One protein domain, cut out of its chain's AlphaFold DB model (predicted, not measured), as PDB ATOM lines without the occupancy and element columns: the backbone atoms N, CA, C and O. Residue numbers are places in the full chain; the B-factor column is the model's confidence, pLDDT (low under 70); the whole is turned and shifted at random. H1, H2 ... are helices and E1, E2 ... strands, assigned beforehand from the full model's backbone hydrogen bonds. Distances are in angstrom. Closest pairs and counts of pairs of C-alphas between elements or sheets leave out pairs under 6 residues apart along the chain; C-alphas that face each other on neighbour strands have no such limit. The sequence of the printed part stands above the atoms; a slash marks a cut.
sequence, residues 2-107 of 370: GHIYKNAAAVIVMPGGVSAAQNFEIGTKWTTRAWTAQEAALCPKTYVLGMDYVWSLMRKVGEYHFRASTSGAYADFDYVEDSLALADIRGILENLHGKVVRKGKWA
ATOM      1  N   GLY A   2     -17.950  68.388  39.917       84.50
ATOM      2  CA  GLY A   2     -16.858  68.249  40.905       84.50
ATOM      3  C   GLY A   2     -17.292  67.922  42.346       84.50
ATOM      4  O   GLY A   2     -16.697  67.063  42.991       84.50
ATOM      5  N   HIS A   3     -18.397  68.507  42.822       88.81
ATOM      6  CA  HIS A   3     -18.956  68.201  44.146       88.81
ATOM      7  C   HIS A   3     -19.316  66.722  44.362       88.81
ATOM      8  O   HIS A   3     -19.243  66.262  45.494       88.81
ATOM      9  N   ILE A   4     -19.676  65.975  43.310       90.12
ATOM     10  CA  ILE A   4     -19.993  64.542  43.419       90.12
ATOM     11  C   ILE A   4     -18.755  63.782  43.901       90.12
ATOM     12  O   ILE A   4     -18.824  63.065  44.893       90.12
ATOM     13  N   TYR A   5     -17.608  64.002  43.255       91.81
ATOM     14  CA  TYR A   5     -16.353  63.326  43.595       91.81
ATOM     15  C   TYR A   5     -15.745  63.843  44.899       91.81
ATOM     16  O   TYR A   5     -15.235  63.056  45.688       91.81
ATOM     17  N   LYS A   6     -15.857  65.150  45.172       91.56
ATOM     18  CA  LYS A   6     -15.404  65.734  46.446       91.56
ATOM     19  C   LYS A   6     -16.137  65.145  47.655       91.56
ATOM     20  O   LYS A   6     -15.535  64.988  48.711       91.56
ATOM     21  N   ASN A   7     -17.426  64.838  47.503       93.88
ATOM     22  CA  ASN A   7     -18.266  64.298  48.574       93.88
ATOM     23  C   ASN A   7     -18.352  62.760  48.559       93.88
ATOM     24  O   ASN A   7     -19.066  62.184  49.379       93.88
ATOM     25  N   ALA A   8     -17.670  62.088  47.629       95.56
ATOM     26  CA  ALA A   8     -17.654  60.634  47.565       95.56
ATOM     27  C   ALA A   8     -16.854  60.051  48.740       95.56
ATOM     28  O   ALA A   8     -15.782  60.552  49.079       95.56
ATOM     29  N   ALA A   9     -17.352  58.958  49.328       95.56
ATOM     30  CA  ALA A   9     -16.644  58.242  50.393       95.56
ATOM     31  C   ALA A   9     -15.344  57.591  49.889       95.56
ATOM     32  O   ALA A   9     -14.355  57.534  50.621       95.56
ATOM     33  N   ALA A  10     -15.363  57.112  48.645       94.56
ATOM     34  CA  ALA A  10     -14.212  56.618  47.908       94.56
ATOM     35  C   ALA A  10     -14.469  56.738  46.399       94.56
ATOM     36  O   ALA A  10     -15.621  56.714  45.953       94.56
ATOM     37  N   VAL A  11     -13.398  56.819  45.614       94.50
ATOM     38  CA  VAL A  11     -13.421  56.691  44.153       94.50
ATOM     39  C   VAL A  11     -12.599  55.473  43.760       94.50
ATOM     40  O   VAL A  11     -11.461  55.322  44.193       94.50
ATOM     41  N   ILE A  12     -13.170  54.610  42.921       93.25
ATOM     42  CA  ILE A  12     -12.478  53.440  42.377       93.25
ATOM     43  C   ILE A  12     -12.276  53.659  40.881       93.25
ATOM     44  O   ILE A  12     -13.228  53.697  40.102       93.25
ATOM     45  N   VAL A  13     -11.018  53.805  40.481       91.56
ATOM     46  CA  VAL A  13     -10.593  53.896  39.090       91.56
ATOM     47  C   VAL A  13     -10.383  52.488  38.554       91.56
ATOM     48  O   VAL A  13      -9.612  51.711  39.110       91.56
ATOM     49  N   MET A  14     -11.025  52.175  37.431       91.00
ATOM     50  CA  MET A  14     -10.808  50.935  36.685       91.00
ATOM     51  C   MET A  14     -10.110  51.291  35.364       91.00
ATOM     52  O   MET A  14     -10.789  51.711  34.423       91.00
ATOM     53  N   PRO A  15      -8.770  51.180  35.255       85.75
ATOM     54  CA  PRO A  15      -8.028  51.666  34.085       85.75
ATOM     55  C   PRO A  15      -8.459  51.020  32.760       85.75
ATOM     56  O   PRO A  15      -8.481  51.686  31.724       85.75
ATOM     57  N   GLY A  16      -8.855  49.741  32.807       79.69
ATOM     58  CA  GLY A  16      -9.405  48.986  31.674       79.69
ATOM     59  C   GLY A  16     -10.884  49.269  31.373       79.69
ATOM     60  O   GLY A  16     -11.418  48.767  30.385       79.69
ATOM     61  N   GLY A  17     -11.550  50.091  32.188       80.94
ATOM     62  CA  GLY A  17     -12.998  50.284  32.171       80.94
ATOM     63  C   GLY A  17     -13.755  49.225  32.977       80.94
ATOM     64  O   GLY A  17     -13.177  48.301  33.540       80.94
ATOM     65  N   VAL A  18     -15.080  49.365  33.025       74.62
ATOM     66  CA  VAL A  18     -15.971  48.525  33.852       74.62
ATOM     67  C   VAL A  18     -16.088  47.074  33.378       74.62
ATOM     68  O   VAL A  18     -16.581  46.229  34.115       74.62
ATOM     69  N   SER A  19     -15.658  46.771  32.151       67.75
ATOM     70  CA  SER A  19     -15.786  45.438  31.554       67.75
ATOM     71  C   SER A  19     -14.669  44.469  31.948       67.75
ATOM     72  O   SER A  19     -14.828  43.272  31.731       67.75
ATOM     73  N   ALA A  20     -13.540  44.956  32.478       69.31
ATOM     74  CA  ALA A  20     -12.447  44.101  32.934       69.31
ATOM     75  C   ALA A  20     -11.493  44.849  33.878       69.31
ATOM     76  O   ALA A  20     -10.961  45.905  33.529       69.31
ATOM     77  N   ALA A  21     -11.203  44.247  35.036       81.19
ATOM     78  CA  ALA A  21     -10.060  44.651  35.845       81.19
ATOM     79  C   ALA A  21      -8.775  44.323  35.074       81.19
ATOM     80  O   ALA A  21      -8.496  43.170  34.741       81.19
ATOM     81  N   GLN A  22      -8.010  45.355  34.737       87.19
ATOM     82  CA  GLN A  22      -6.781  45.200  33.972       87.19
ATOM     83  C   GLN A  22      -5.610  44.851  34.894       87.19
ATOM     84  O   GLN A  22      -5.561  45.295  36.039       87.19
ATOM     85  N   ASN A  23      -4.639  44.090  34.386       85.75
ATOM     86  CA  ASN A  23      -3.389  43.858  35.104       85.75
ATOM     87  C   ASN A  23      -2.642  45.184  35.346       85.75
ATOM     88  O   ASN A  23      -2.465  45.993  34.430       85.75
ATOM     89  N   PHE A  24      -2.188  45.365  36.582       84.56
ATOM     90  CA  PHE A  24      -1.389  46.491  37.049       84.56
ATOM     91  C   PHE A  24      -0.112  46.752  36.217       84.56
ATOM     92  O   PHE A  24       0.332  47.896  36.096       84.56
ATOM     93  N   GLU A  25       0.438  45.722  35.572       81.00
ATOM     94  CA  GLU A  25       1.612  45.776  34.691       81.00
ATOM     95  C   GLU A  25       1.308  46.247  33.257       81.00
ATOM     96  O   GLU A  25       2.231  46.513  32.481       81.00
ATOM     97  N   ILE A  26       0.035  46.333  32.864       84.75
ATOM     98  CA  ILE A  26      -0.341  46.715  31.502       84.75
ATOM     99  C   ILE A  26      -0.629  48.217  31.462       84.75
ATOM    100  O   ILE A  26      -1.480  48.720  32.196       84.75
ATOM    101  N   GLY A  27       0.053  48.913  30.551       84.62
ATOM    102  CA  GLY A  27      -0.173  50.324  30.241       84.62
ATOM    103  C   GLY A  27      -1.617  50.628  29.848       84.62
ATOM    104  O   GLY A  27      -2.232  49.868  29.100       84.62
ATOM    105  N   THR A  28      -2.154  51.770  30.280       85.88
ATOM    106  CA  THR A  28      -3.408  52.295  29.719       85.88
ATOM    107  C   THR A  28      -3.309  53.777  29.402       85.88
ATOM    108  O   THR A  28      -2.386  54.470  29.814       85.88
ATOM    109  N   LYS A  29      -4.301  54.272  28.661       85.44
ATOM    110  CA  LYS A  29      -4.429  55.688  28.296       85.44
ATOM    111  C   LYS A  29      -5.455  56.422  29.166       85.44
ATOM    112  O   LYS A  29      -5.929  57.486  28.768       85.44
ATOM    113  N   TRP A  30      -5.853  55.861  30.311       86.88
ATOM    114  CA  TRP A  30      -6.953  56.402  31.121       86.88
ATOM    115  C   TRP A  30      -6.649  57.806  31.667       86.88
ATOM    116  O   TRP A  30      -7.511  58.686  31.620       86.88
ATOM    117  N   THR A  31      -5.401  58.045  32.081       86.75
ATOM    118  CA  THR A  31      -4.881  59.339  32.558       86.75
ATOM    119  C   THR A  31      -4.868  60.410  31.474       86.75
ATOM    120  O   THR A  31      -4.872  61.595  31.783       86.75
ATOM    121  N   THR A  32      -4.921  60.025  30.196       87.56
ATOM    122  CA  THR A  32      -4.969  60.978  29.079       87.56
ATOM    123  C   THR A  32      -6.385  61.432  28.732       87.56
ATOM    124  O   THR A  32      -6.540  62.245  27.835       87.56
ATOM    125  N   ARG A  33      -7.444  60.949  29.395       88.69
ATOM    126  CA  ARG A  33      -8.833  61.373  29.114       88.69
ATOM    127  C   ARG A  33      -9.189  62.638  29.901       88.69
ATOM    128  O   ARG A  33      -8.813  62.754  31.059       88.69
ATOM    129  N   ALA A  34      -9.928  63.577  29.312       84.81
ATOM    130  CA  ALA A  34     -10.215  64.876  29.941       84.81
ATOM    131  C   ALA A  34     -10.868  64.774  31.332       84.81
ATOM    132  O   ALA A  34     -10.372  65.375  32.284       84.81
ATOM    133  N   TRP A  35     -11.939  63.988  31.464       86.00
ATOM    134  CA  TRP A  35     -12.731  63.923  32.698       86.00
ATOM    135  C   TRP A  35     -12.025  63.207  33.850       86.00
ATOM    136  O   TRP A  35     -12.148  63.643  34.990       86.00
ATOM    137  N   THR A  36     -11.209  62.194  33.558       86.56
ATOM    138  CA  THR A  36     -10.667  61.272  34.571       86.56
ATOM    139  C   THR A  36      -9.793  61.941  35.628       86.56
ATOM    140  O   THR A  36      -9.684  61.427  36.738       86.56
ATOM    141  N   ALA A  37      -9.196  63.099  35.316       85.75
ATOM    142  CA  ALA A  37      -8.401  63.867  36.268       85.75
ATOM    143  C   ALA A  37      -9.243  64.260  37.476       85.75
ATOM    144  O   ALA A  37      -8.948  63.850  38.589       85.75
ATOM    145  N   GLN A  38     -10.320  65.008  37.239       89.19
ATOM    146  CA  GLN A  38     -11.193  65.531  38.284       89.19
ATOM    147  C   GLN A  38     -11.838  64.421  39.106       89.19
ATOM    148  O   GLN A  38     -11.972  64.553  40.319       89.19
ATOM    149  N   GLU A  39     -12.216  63.331  38.444       89.81
ATOM    150  CA  GLU A  39     -12.863  62.188  39.087       89.81
ATOM    151  C   GLU A  39     -11.942  61.540  40.121       89.81
ATOM    152  O   GLU A  39     -12.357  61.299  41.250       89.81
ATOM    153  N   ALA A  40     -10.676  61.326  39.757       90.00
ATOM    154  CA  ALA A  40      -9.680  60.718  40.631       90.00
ATOM    155  C   ALA A  40      -9.065  61.707  41.642       90.00
ATOM    156  O   ALA A  40      -8.628  61.301  42.717       90.00
ATOM    157  N   ALA A  41      -9.025  62.999  41.303       90.31
ATOM    158  CA  ALA A  41      -8.360  64.048  42.074       90.31
ATOM    159  C   ALA A  41      -9.110  64.492  43.328       90.31
ATOM    160  O   ALA A  41      -8.500  64.816  44.345       90.31
ATOM    161  N   LEU A  42     -10.431  64.631  43.203       91.38
ATOM    162  CA  LEU A  42     -11.225  65.374  44.179       91.38
ATOM    163  C   LEU A  42     -11.569  64.561  45.419       91.38
ATOM    164  O   LEU A  42     -11.818  65.153  46.469       91.38
ATOM    165  N   CYS A  43     -11.582  63.235  45.305       92.44
ATOM    166  CA  CYS A  43     -11.759  62.366  46.452       92.44
ATOM    167  C   CYS A  43     -10.405  62.163  47.157       92.44
ATOM    168  O   CYS A  43      -9.415  61.806  46.512       92.44
ATOM    169  N   PRO A  44     -10.327  62.355  48.485       88.81
ATOM    170  CA  PRO A  44      -9.127  62.009  49.240       88.81
ATOM    171  C   PRO A  44      -8.811  60.510  49.178       88.81
ATOM    172  O   PRO A  44      -7.642  60.145  49.194       88.81
ATOM    173  N   LYS A  45      -9.832  59.653  49.062       92.75
ATOM    174  CA  LYS A  45      -9.703  58.191  49.020       92.75
ATOM    175  C   LYS A  45      -9.951  57.675  47.606       92.75
ATOM    176  O   LYS A  45     -11.073  57.307  47.259       92.75
ATOM    177  N   THR A  46      -8.900  57.666  46.795       93.44
ATOM    178  CA  THR A  46      -8.967  57.197  45.409       93.44
ATOM    179  C   THR A  46      -8.100  55.961  45.237       93.44
ATOM    180  O   THR A  46      -6.897  56.000  45.479       93.44
ATOM    181  N   TYR A  47      -8.709  54.884  44.759       92.50
ATOM    182  CA  TYR A  47      -8.058  53.597  44.558       92.50
ATOM    183  C   TYR A  47      -8.069  53.210  43.086       92.50
ATOM    184  O   TYR A  47      -8.994  53.549  42.348       92.50
ATOM    185  N   VAL A  48      -7.066  52.455  42.662       91.00
ATOM    186  CA  VAL A  48      -7.033  51.783  41.367       91.00
ATOM    187  C   VAL A  48      -7.371  50.314  41.584       91.00
ATOM    188  O   VAL A  48      -6.692  49.633  42.344       91.00
ATOM    189  N   LEU A  49      -8.408  49.832  40.904       91.75
ATOM    190  CA  LEU A  49      -8.768  48.419  40.869       91.75
ATOM    191  C   LEU A  49      -8.055  47.741  39.698       91.75
ATOM    192  O   LEU A  49      -8.208  48.154  38.542       91.75
ATOM    193  N   GLY A  50      -7.306  46.684  39.988       89.12
ATOM    194  CA  GLY A  50      -6.555  45.947  38.981       89.12
ATOM    195  C   GLY A  50      -6.222  44.527  39.413       89.12
ATOM    196  O   GLY A  50      -6.478  44.117  40.543       89.12
ATOM    197  N   MET A  51      -5.661  43.769  38.476       87.19
ATOM    198  CA  MET A  51      -5.229  42.396  38.713       87.19
ATOM    199  C   MET A  51      -3.738  42.357  39.061       87.19
ATOM    200  O   MET A  51      -2.912  42.808  38.264       87.19
ATOM    201  N   ASP A  52      -3.390  41.761  40.199       80.88
ATOM    202  CA  ASP A  52      -2.041  41.306  40.540       80.88
ATOM    203  C   ASP A  52      -1.918  39.802  40.233       80.88
ATOM    204  O   ASP A  52      -2.220  38.913  41.037       80.88
ATOM    205  N   TYR A  53      -1.467  39.499  39.017       69.50
ATOM    206  CA  TYR A  53      -1.251  38.117  38.590       69.50
ATOM    207  C   TYR A  53      -0.094  37.434  39.324       69.50
ATOM    208  O   TYR A  53      -0.086  36.202  39.402       69.50
ATOM    209  N   VAL A  54       0.856  38.191  39.879       64.81
ATOM    210  CA  VAL A  54       1.979  37.626  40.628       64.81
ATOM    211  C   VAL A  54       1.502  37.053  41.952       64.81
ATOM    212  O   VAL A  54       1.920  35.949  42.302       64.81
ATOM    213  N   TRP A  55       0.558  37.706  42.628       62.84
ATOM    214  CA  TRP A  55      -0.090  37.127  43.807       62.84
ATOM    215  C   TRP A  55      -0.844  35.825  43.494       62.84
ATOM    216  O   TRP A  55      -0.689  34.821  44.194       62.84
ATOM    217  N   SER A  56      -1.584  35.783  42.378       59.06
ATOM    218  CA  SER A  56      -2.241  34.548  41.910       59.06
ATOM    219  C   SER A  56      -1.231  33.435  41.586       59.06
ATOM    220  O   SER A  56      -1.497  32.260  41.849       59.06
ATOM    221  N   LEU A  57      -0.058  33.779  41.045       59.50
ATOM    222  CA  LEU A  57       1.015  32.813  40.792       59.50
ATOM    223  C   LEU A  57       1.637  32.298  42.105       59.50
ATOM    224  O   LEU A  57       1.904  31.105  42.224       59.50
ATOM    225  N   MET A  58       1.805  33.169  43.107       59.38
ATOM    226  CA  MET A  58       2.349  32.827  44.430       59.38
ATOM    227  C   MET A  58       1.445  31.889  45.231       59.38
ATOM    228  O   MET A  58       1.955  30.962  45.852       59.38
ATOM    229  N   ARG A  59       0.112  32.051  45.180       57.91
ATOM    230  CA  ARG A  59      -0.819  31.079  45.798       57.91
ATOM    231  C   ARG A  59      -0.746  29.695  45.151       57.91
ATOM    232  O   ARG A  59      -0.989  28.702  45.829       57.91
ATOM    233  N   LYS A  60      -0.444  29.620  43.850       53.47
ATOM    234  CA  LYS A  60      -0.407  28.355  43.098       53.47
ATOM    235  C   LYS A  60       0.901  27.583  43.257       53.47
ATOM    236  O   LYS A  60       0.906  26.379  43.032       53.47
ATOM    237  N   VAL A  61       1.991  28.246  43.643       52.31
ATOM    238  CA  VAL A  61       3.317  27.629  43.763       52.31
ATOM    239  C   VAL A  61       3.866  27.922  45.157       52.31
ATOM    240  O   VAL A  61       4.560  28.914  45.361       52.31
ATOM    241  N   GLY A  62       3.532  27.071  46.132       44.53
ATOM    242  CA  GLY A  62       3.861  27.224  47.559       44.53
ATOM    243  C   GLY A  62       5.353  27.205  47.943       44.53
ATOM    244  O   GLY A  62       5.669  26.898  49.085       44.53
ATOM    245  N   GLU A  63       6.276  27.521  47.029       42.00
ATOM    246  CA  GLU A  63       7.722  27.289  47.181       42.00
ATOM    247  C   GLU A  63       8.631  28.459  46.781       42.00
ATOM    248  O   GLU A  63       9.854  28.316  46.749       42.00
ATOM    249  N   TYR A  64       8.109  29.657  46.522       40.62
ATOM    250  CA  TYR A  64       9.006  30.800  46.340       40.62
ATOM    251  C   TYR A  64       9.273  31.517  47.666       40.62
ATOM    252  O   TYR A  64       8.509  32.376  48.106       40.62
ATOM    253  N   HIS A  65      10.415  31.208  48.284       36.75
ATOM    254  CA  HIS A  65      11.017  32.024  49.341       36.75
ATOM    255  C   HIS A  65      11.408  33.406  48.791       36.75
ATOM    256  O   HIS A  65      12.534  33.644  48.346       36.75
ATOM    257  N   PHE A  66      10.461  34.341  48.807       38.81
ATOM    258  CA  PHE A  66      10.720  35.740  48.490       38.81
ATOM    259  C   PHE A  66      11.245  36.462  49.731       38.81
ATOM    260  O   PHE A  66      10.499  36.775  50.653       38.81
ATOM    261  N   ARG A  67      12.542  36.775  49.733       34.81
ATOM    262  CA  ARG A  67      13.127  37.737  50.670       34.81
ATOM    263  C   ARG A  67      12.834  39.137  50.127       34.81
ATOM    264  O   ARG A  67      13.453  39.553  49.150       34.81
ATOM    265  N   ALA A  68      11.859  39.833  50.704       36.97
ATOM    266  CA  ALA A  68      11.659  41.252  50.429       36.97
ATOM    267  C   ALA A  68      12.853  42.017  51.021       36.97
ATOM    268  O   ALA A  68      13.004  42.079  52.238       36.97
ATOM    269  N   SER A  69      13.743  42.556  50.184       37.28
ATOM    270  CA  SER A  69      14.707  43.557  50.647       37.28
ATOM    271  C   SER A  69      13.967  44.888  50.729       37.28
ATOM    272  O   SER A  69      13.888  45.635  49.755       37.28
ATOM    273  N   THR A  70      13.338  45.152  51.868       38.97
ATOM    274  CA  THR A  70      12.686  46.430  52.141       38.97
ATOM    275  C   THR A  70      13.746  47.496  52.394       38.97
ATOM    276  O   THR A  70      14.256  47.625  53.502       38.97
ATOM    277  N   SER A  71      14.049  48.281  51.365       37.56
ATOM    278  CA  SER A  71      14.521  49.665  51.528       37.56
ATOM    279  C   SER A  71      13.612  50.659  50.784       37.56
ATOM    280  O   SER A  71      14.042  51.743  50.418       37.56
ATOM    281  N   GLY A  72      12.358  50.268  50.538       43.50
ATOM    282  CA  GLY A  72      11.330  51.032  49.825       43.50
ATOM    283  C   GLY A  72      10.087  50.157  49.697       43.50
ATOM    284  O   GLY A  72       9.908  49.466  48.698       43.50
ATOM    285  N   ALA A  73       9.340  50.026  50.791       43.94
ATOM    286  CA  ALA A  73       8.225  49.094  50.898       43.94
ATOM    287  C   ALA A  73       7.029  49.600  50.081       43.94
ATOM    288  O   ALA A  73       6.449  50.626  50.413       43.94
ATOM    289  N   TYR A  74       6.646  48.856  49.044       50.12
ATOM    290  CA  TYR A  74       5.297  48.942  48.496       50.12
ATOM    291  C   TYR A  74       4.395  48.124  49.428       50.12
ATOM    292  O   TYR A  74       4.357  46.895  49.341       50.12
ATOM    293  N   ALA A  75       3.780  48.797  50.395       50.84
ATOM    294  CA  ALA A  75       2.659  48.279  51.166       50.84
ATOM    295  C   ALA A  75       1.362  48.822  50.543       50.84
ATOM    296  O   ALA A  75       1.393  49.854  49.882       50.84
ATOM    297  N   ASP A  76       0.252  48.126  50.757       66.50
ATOM    298  CA  ASP A  76      -1.120  48.584  50.481       66.50
ATOM    299  C   ASP A  76      -1.685  48.244  49.090       66.50
ATOM    300  O   ASP A  76      -2.282  49.068  48.395       66.50
ATOM    301  N   PHE A  77      -1.554  46.967  48.710       80.69
ATOM    302  CA  PHE A  77      -2.606  46.314  47.925       80.69
ATOM    303  C   PHE A  77      -3.642  45.708  48.878       80.69
ATOM    304  O   PHE A  77      -3.328  44.776  49.622       80.69
ATOM    305  N   ASP A  78      -4.880  46.186  48.800       84.44
ATOM    306  CA  ASP A  78      -6.031  45.595  49.475       84.44
ATOM    307  C   ASP A  78      -6.681  44.571  48.540       84.44
ATOM    308  O   ASP A  78      -7.394  44.918  47.592       84.44
ATOM    309  N   TYR A  79      -6.404  43.288  48.772       84.00
ATOM    310  CA  TYR A  79      -6.965  42.204  47.966       84.00
ATOM    311  C   TYR A  79      -8.456  42.041  48.244       84.00
ATOM    312  O   TYR A  79      -8.870  41.796  49.376       84.00
ATOM    313  N   VAL A  80      -9.252  42.148  47.182       85.12
ATOM    314  CA  VAL A  80     -10.708  41.996  47.231       85.12
ATOM    315  C   VAL A  80     -11.083  40.530  47.022       85.12
ATOM    316  O   VAL A  80     -11.833  39.963  47.809       85.12
ATOM    317  N   GLU A  81     -10.534  39.909  45.976       80.31
ATOM    318  CA  GLU A  81     -10.786  38.510  45.625       80.31
ATOM    319  C   GLU A  81      -9.622  37.958  44.801       80.31
ATOM    320  O   GLU A  81      -9.265  38.535  43.782       80.31
ATOM    321  N   ASP A  82      -9.045  36.828  45.211       79.56
ATOM    322  CA  ASP A  82      -7.946  36.157  44.507       79.56
ATOM    323  C   ASP A  82      -6.812  37.097  44.051       79.56
ATOM    324  O   ASP A  82      -5.953  37.440  44.861       79.56
ATOM    325  N   SER A  83      -6.770  37.463  42.765       81.50
ATOM    326  CA  SER A  83      -5.793  38.384  42.161       81.50
ATOM    327  C   SER A  83      -6.313  39.804  41.956       81.50
ATOM    328  O   SER A  83      -5.556  40.657  41.508       81.50
ATOM    329  N   LEU A  84      -7.574  40.081  42.263       87.25
ATOM    330  CA  LEU A  84      -8.157  41.411  42.210       87.25
ATOM    331  C   LEU A  84      -7.772  42.196  43.466       87.25
ATOM    332  O   LEU A  84      -8.077  41.779  44.586       87.25
ATOM    333  N   ALA A  85      -7.143  43.353  43.281       88.56
ATOM    334  CA  ALA A  85      -6.718  44.213  44.374       88.56
ATOM    335  C   ALA A  85      -7.017  45.688  44.101       88.56
ATOM    336  O   ALA A  85      -7.045  46.147  42.953       88.56
ATOM    337  N   LEU A  86      -7.228  46.423  45.186       90.25
ATOM    338  CA  LEU A  86      -7.239  47.876  45.222       90.25
ATOM    339  C   LEU A  86      -5.851  48.369  45.628       90.25
ATOM    340  O   LEU A  86      -5.224  47.796  46.509       90.25
ATOM    341  N   ALA A  87      -5.388  49.441  45.002       87.81
ATOM    342  CA  ALA A  87      -4.170  50.142  45.398       87.81
ATOM    343  C   ALA A  87      -4.442  51.640  45.492       87.81
ATOM    344  O   ALA A  87      -5.100  52.193  44.607       87.81
ATOM    345  N   ASP A  88      -3.938  52.305  46.532       89.44
ATOM    346  CA  ASP A  88      -4.033  53.765  46.636       89.44
ATOM    347  C   ASP A  88      -3.297  54.418  45.459       89.44
ATOM    348  O   ASP A  88      -2.116  54.163  45.206       89.44
ATOM    349  N   ILE A  89      -4.002  55.286  44.730       89.38
ATOM    350  CA  ILE A  89      -3.443  55.989  43.579       89.38
ATOM    351  C   ILE A  89      -2.243  56.871  43.946       89.38
ATOM    352  O   ILE A  89      -1.366  57.065  43.109       89.38
ATOM    353  N   ARG A  90      -2.171  57.403  45.172       87.81
ATOM    354  CA  ARG A  90      -1.032  58.222  45.612       87.81
ATOM    355  C   ARG A  90       0.195  57.369  45.880       87.81
ATOM    356  O   ARG A  90       1.250  57.682  45.339       87.81
ATOM    357  N   GLY A  91       0.028  56.241  46.570       83.81
ATOM    358  CA  GLY A  91       1.108  55.271  46.776       83.81
ATOM    359  C   GLY A  91       1.664  54.731  45.453       83.81
ATOM    360  O   GLY A  91       2.877  54.588  45.289       83.81
ATOM    361  N   ILE A  92       0.794  54.531  44.456       83.44
ATOM    362  CA  ILE A  92       1.200  54.247  43.071       83.44
ATOM    363  C   ILE A  92       2.100  55.368  42.514       83.44
ATOM    364  O   ILE A  92       3.160  55.093  41.949       83.44
ATOM    365  N   LEU A  93       1.662  56.627  42.628       84.31
ATOM    366  CA  LEU A  93       2.313  57.778  41.998       84.31
ATOM    367  C   LEU A  93       3.658  58.137  42.647       84.31
ATOM    368  O   LEU A  93       4.612  58.454  41.939       84.31
ATOM    369  N   GLU A  94       3.766  58.021  43.970       79.50
ATOM    370  CA  GLU A  94       5.017  58.216  44.724       79.50
ATOM    371  C   GLU A  94       6.123  57.255  44.266       79.50
ATOM    372  O   GLU A  94       7.313  57.549  44.369       79.50
ATOM    373  N   ASN A  95       5.729  56.118  43.686       72.50
ATOM    374  CA  ASN A  95       6.621  55.066  43.227       72.50
ATOM    375  C   ASN A  95       6.736  54.978  41.694       72.50
ATOM    376  O   ASN A  95       7.259  53.982  41.193       72.50
ATOM    377  N   LEU A  96       6.334  56.008  40.932       66.81
ATOM    378  CA  LEU A  96       6.449  56.027  39.457       66.81
ATOM    379  C   LEU A  96       7.866  55.728  38.946       66.81
ATOM    380  O   LEU A  96       8.036  55.130  37.883       66.81
ATOM    381  N   HIS A  97       8.887  56.127  39.708       52.97
ATOM    382  CA  HIS A  97      10.300  55.880  39.399       52.97
ATOM    383  C   HIS A  97      10.902  54.709  40.191       52.97
ATOM    384  O   HIS A  97      12.050  54.318  39.957       52.97
ATOM    385  N   GLY A  98      10.133  54.138  41.120       45.03
ATOM    386  CA  GLY A  98      10.540  53.017  41.949       45.03
ATOM    387  C   GLY A  98      10.736  51.764  41.103       45.03
ATOM    388  O   GLY A  98       9.796  51.199  40.548       45.03
ATOM    389  N   LYS A  99      11.979  51.282  41.017       41.12
ATOM    390  CA  LYS A  99      12.239  49.911  40.566       41.12
ATOM    391  C   LYS A  99      11.930  48.986  41.733       41.12
ATOM    392  O   LYS A  99      12.727  48.896  42.663       41.12
ATOM    393  N   VAL A 100      10.828  48.246  41.664       41.53
ATOM    394  CA  VAL A 100      10.622  47.132  42.592       41.53
ATOM    395  C   VAL A 100      11.583  46.017  42.181       41.53
ATOM    396  O   VAL A 100      11.361  45.294  41.207       41.53
ATOM    397  N   VAL A 101      12.710  45.911  42.888       38.50
ATOM    398  CA  VAL A 101      13.683  44.831  42.699       38.50
ATOM    399  C   VAL A 101      13.176  43.604  43.451       38.50
ATOM    400  O   VAL A 101      13.523  43.368  44.604       38.50
ATOM    401  N   ARG A 102      12.344  42.793  42.794       44.75
ATOM    402  CA  ARG A 102      11.887  41.500  43.322       44.75
ATOM    403  C   ARG A 102      12.380  40.384  42.406       44.75
ATOM    404  O   ARG A 102      11.615  39.889  41.599       44.75
ATOM    405  N   LYS A 103      13.680  40.042  42.454       41.31
ATOM    406  CA  LYS A 103      14.342  39.030  41.574       41.31
ATOM    407  C   LYS A 103      13.887  39.073  40.088       41.31
ATOM    408  O   LYS A 103      13.875  38.065  39.391       41.31
ATOM    409  N   GLY A 104      13.528  40.268  39.625       50.94
ATOM    410  CA  GLY A 104      12.782  40.561  38.406       50.94
ATOM    411  C   GLY A 104      12.308  42.016  38.481       50.94
ATOM    412  O   GLY A 104      12.101  42.542  39.577       50.94
ATOM    413  N   LYS A 105      12.229  42.704  37.338       48.66
ATOM    414  CA  LYS A 105      11.777  44.102  37.278       48.66
ATOM    415  C   LYS A 105      10.250  44.113  37.258       48.66
ATOM    416  O   LYS A 105       9.670  43.877  36.203       48.66
ATOM    417  N   TRP A 106       9.624  44.376  38.400       54.53
ATOM    418  CA  TRP A 106       8.193  44.674  38.454       54.53
ATOM    419  C   TRP A 106       8.000  46.181  38.283       54.53
ATOM    420  O   TRP A 106       8.665  46.968  38.957       54.53
ATOM    421  N   ALA A 107       7.151  46.578  37.338       64.00
ATOM    422  CA  ALA A 107       6.863  47.977  37.056       64.00
ATOM    423  C   ALA A 107       5.355  48.146  36.929       64.00
ATOM    424  O   ALA A 107       4.723  47.522  36.074       64.00
TER     425      ALA A 107
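AT A GLANCE: This is residues 2 to 107 of the 370 residues of an uncharacterized protein of Trichoderma harzianum (UniProt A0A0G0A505). Picture a small, strongly twisted wall of four strands, with H2 and H4 on one face and long loops round it. H1 sits beyond H2 toward one end of the long axis; toward the other are H3, which only grazes the sheet, and a wide loop whose residues 61 to 65, with Lys 60 of H3, stand free. The printed part has 106 residues, under half of them in the named elements H1 E1 H2 E2 H3 E3 E4 H4, a mixed class of helices and strands; the mixed sheet runs E1, E2, E4, E3. It is only just compact, close to loose, with a radius of gyration of the C-alphas of 15.1 A, and elongated, spanning 48 by 30 by 25 A.

IN THESE COORDINATES: Find C-alpha 2 at (-16.858, 68.249, 40.905), where H1 begins and runs to residue 6. E1 is residues 11 to 13, and H2 is residues 36 to 41, 8.3 A long. E2, the longest strand, takes residues 46 to 51 over 16.7 A, and H3 takes residues 53 to 60 over 10.8 A. E3 is residues 77 to 81, 11.5 A long, and E4 is residues 84 to 88, 13.8 A long. H4, residues 89 to 94, ends at C-alpha 94 at (5.017, 58.216, 44.724).

HOW THE PARTS SIT: Look first at edge strand E1, parallel to E2 at 36 degrees, with N 13 and O 47 at 2.8 A. E1, H2, E2 form a strand-helix-strand unit, two parallel neighbour strands with a helix between, with a right-handed crossover. E2 and E4 are antiparallel at 149 degrees, with N 48 and O 87 at 2.8 A. E3 and E4 form a hairpin, antiparallel at 153 degrees, with N 84 and O 81 at 2.7 A. E2, H3, E3 form a split unit, with E4 between its strands, also right-handed. H2 lies over E1 at a height of 8.8 A over the sheet, slantwise to the strands at 43 degrees on the local plane. H4, on the same face at 8.2 A, is over none of the strands; its closest C-alphas to E2 are those of Tyr 47 and Ile 89, 5.3 A apart. H1 touches H2, the closest C-alphas being those of Tyr 5 and Glu 39, 5.8 A apart. Every O i to N i+4 pair is within hydrogen-bond range in H1, H2, H3 and H4.

THE WHOLE: The two farthest C-alphas, those of His 3 and Glu 63, are 48.9 A apart. The printed part has no cut; its long links are E1 to H2 and H3 to E3. The mean pLDDT of the printed part is 73.9, and residues 19 to 20, 53 to 76 and 96 to 107 are under 70.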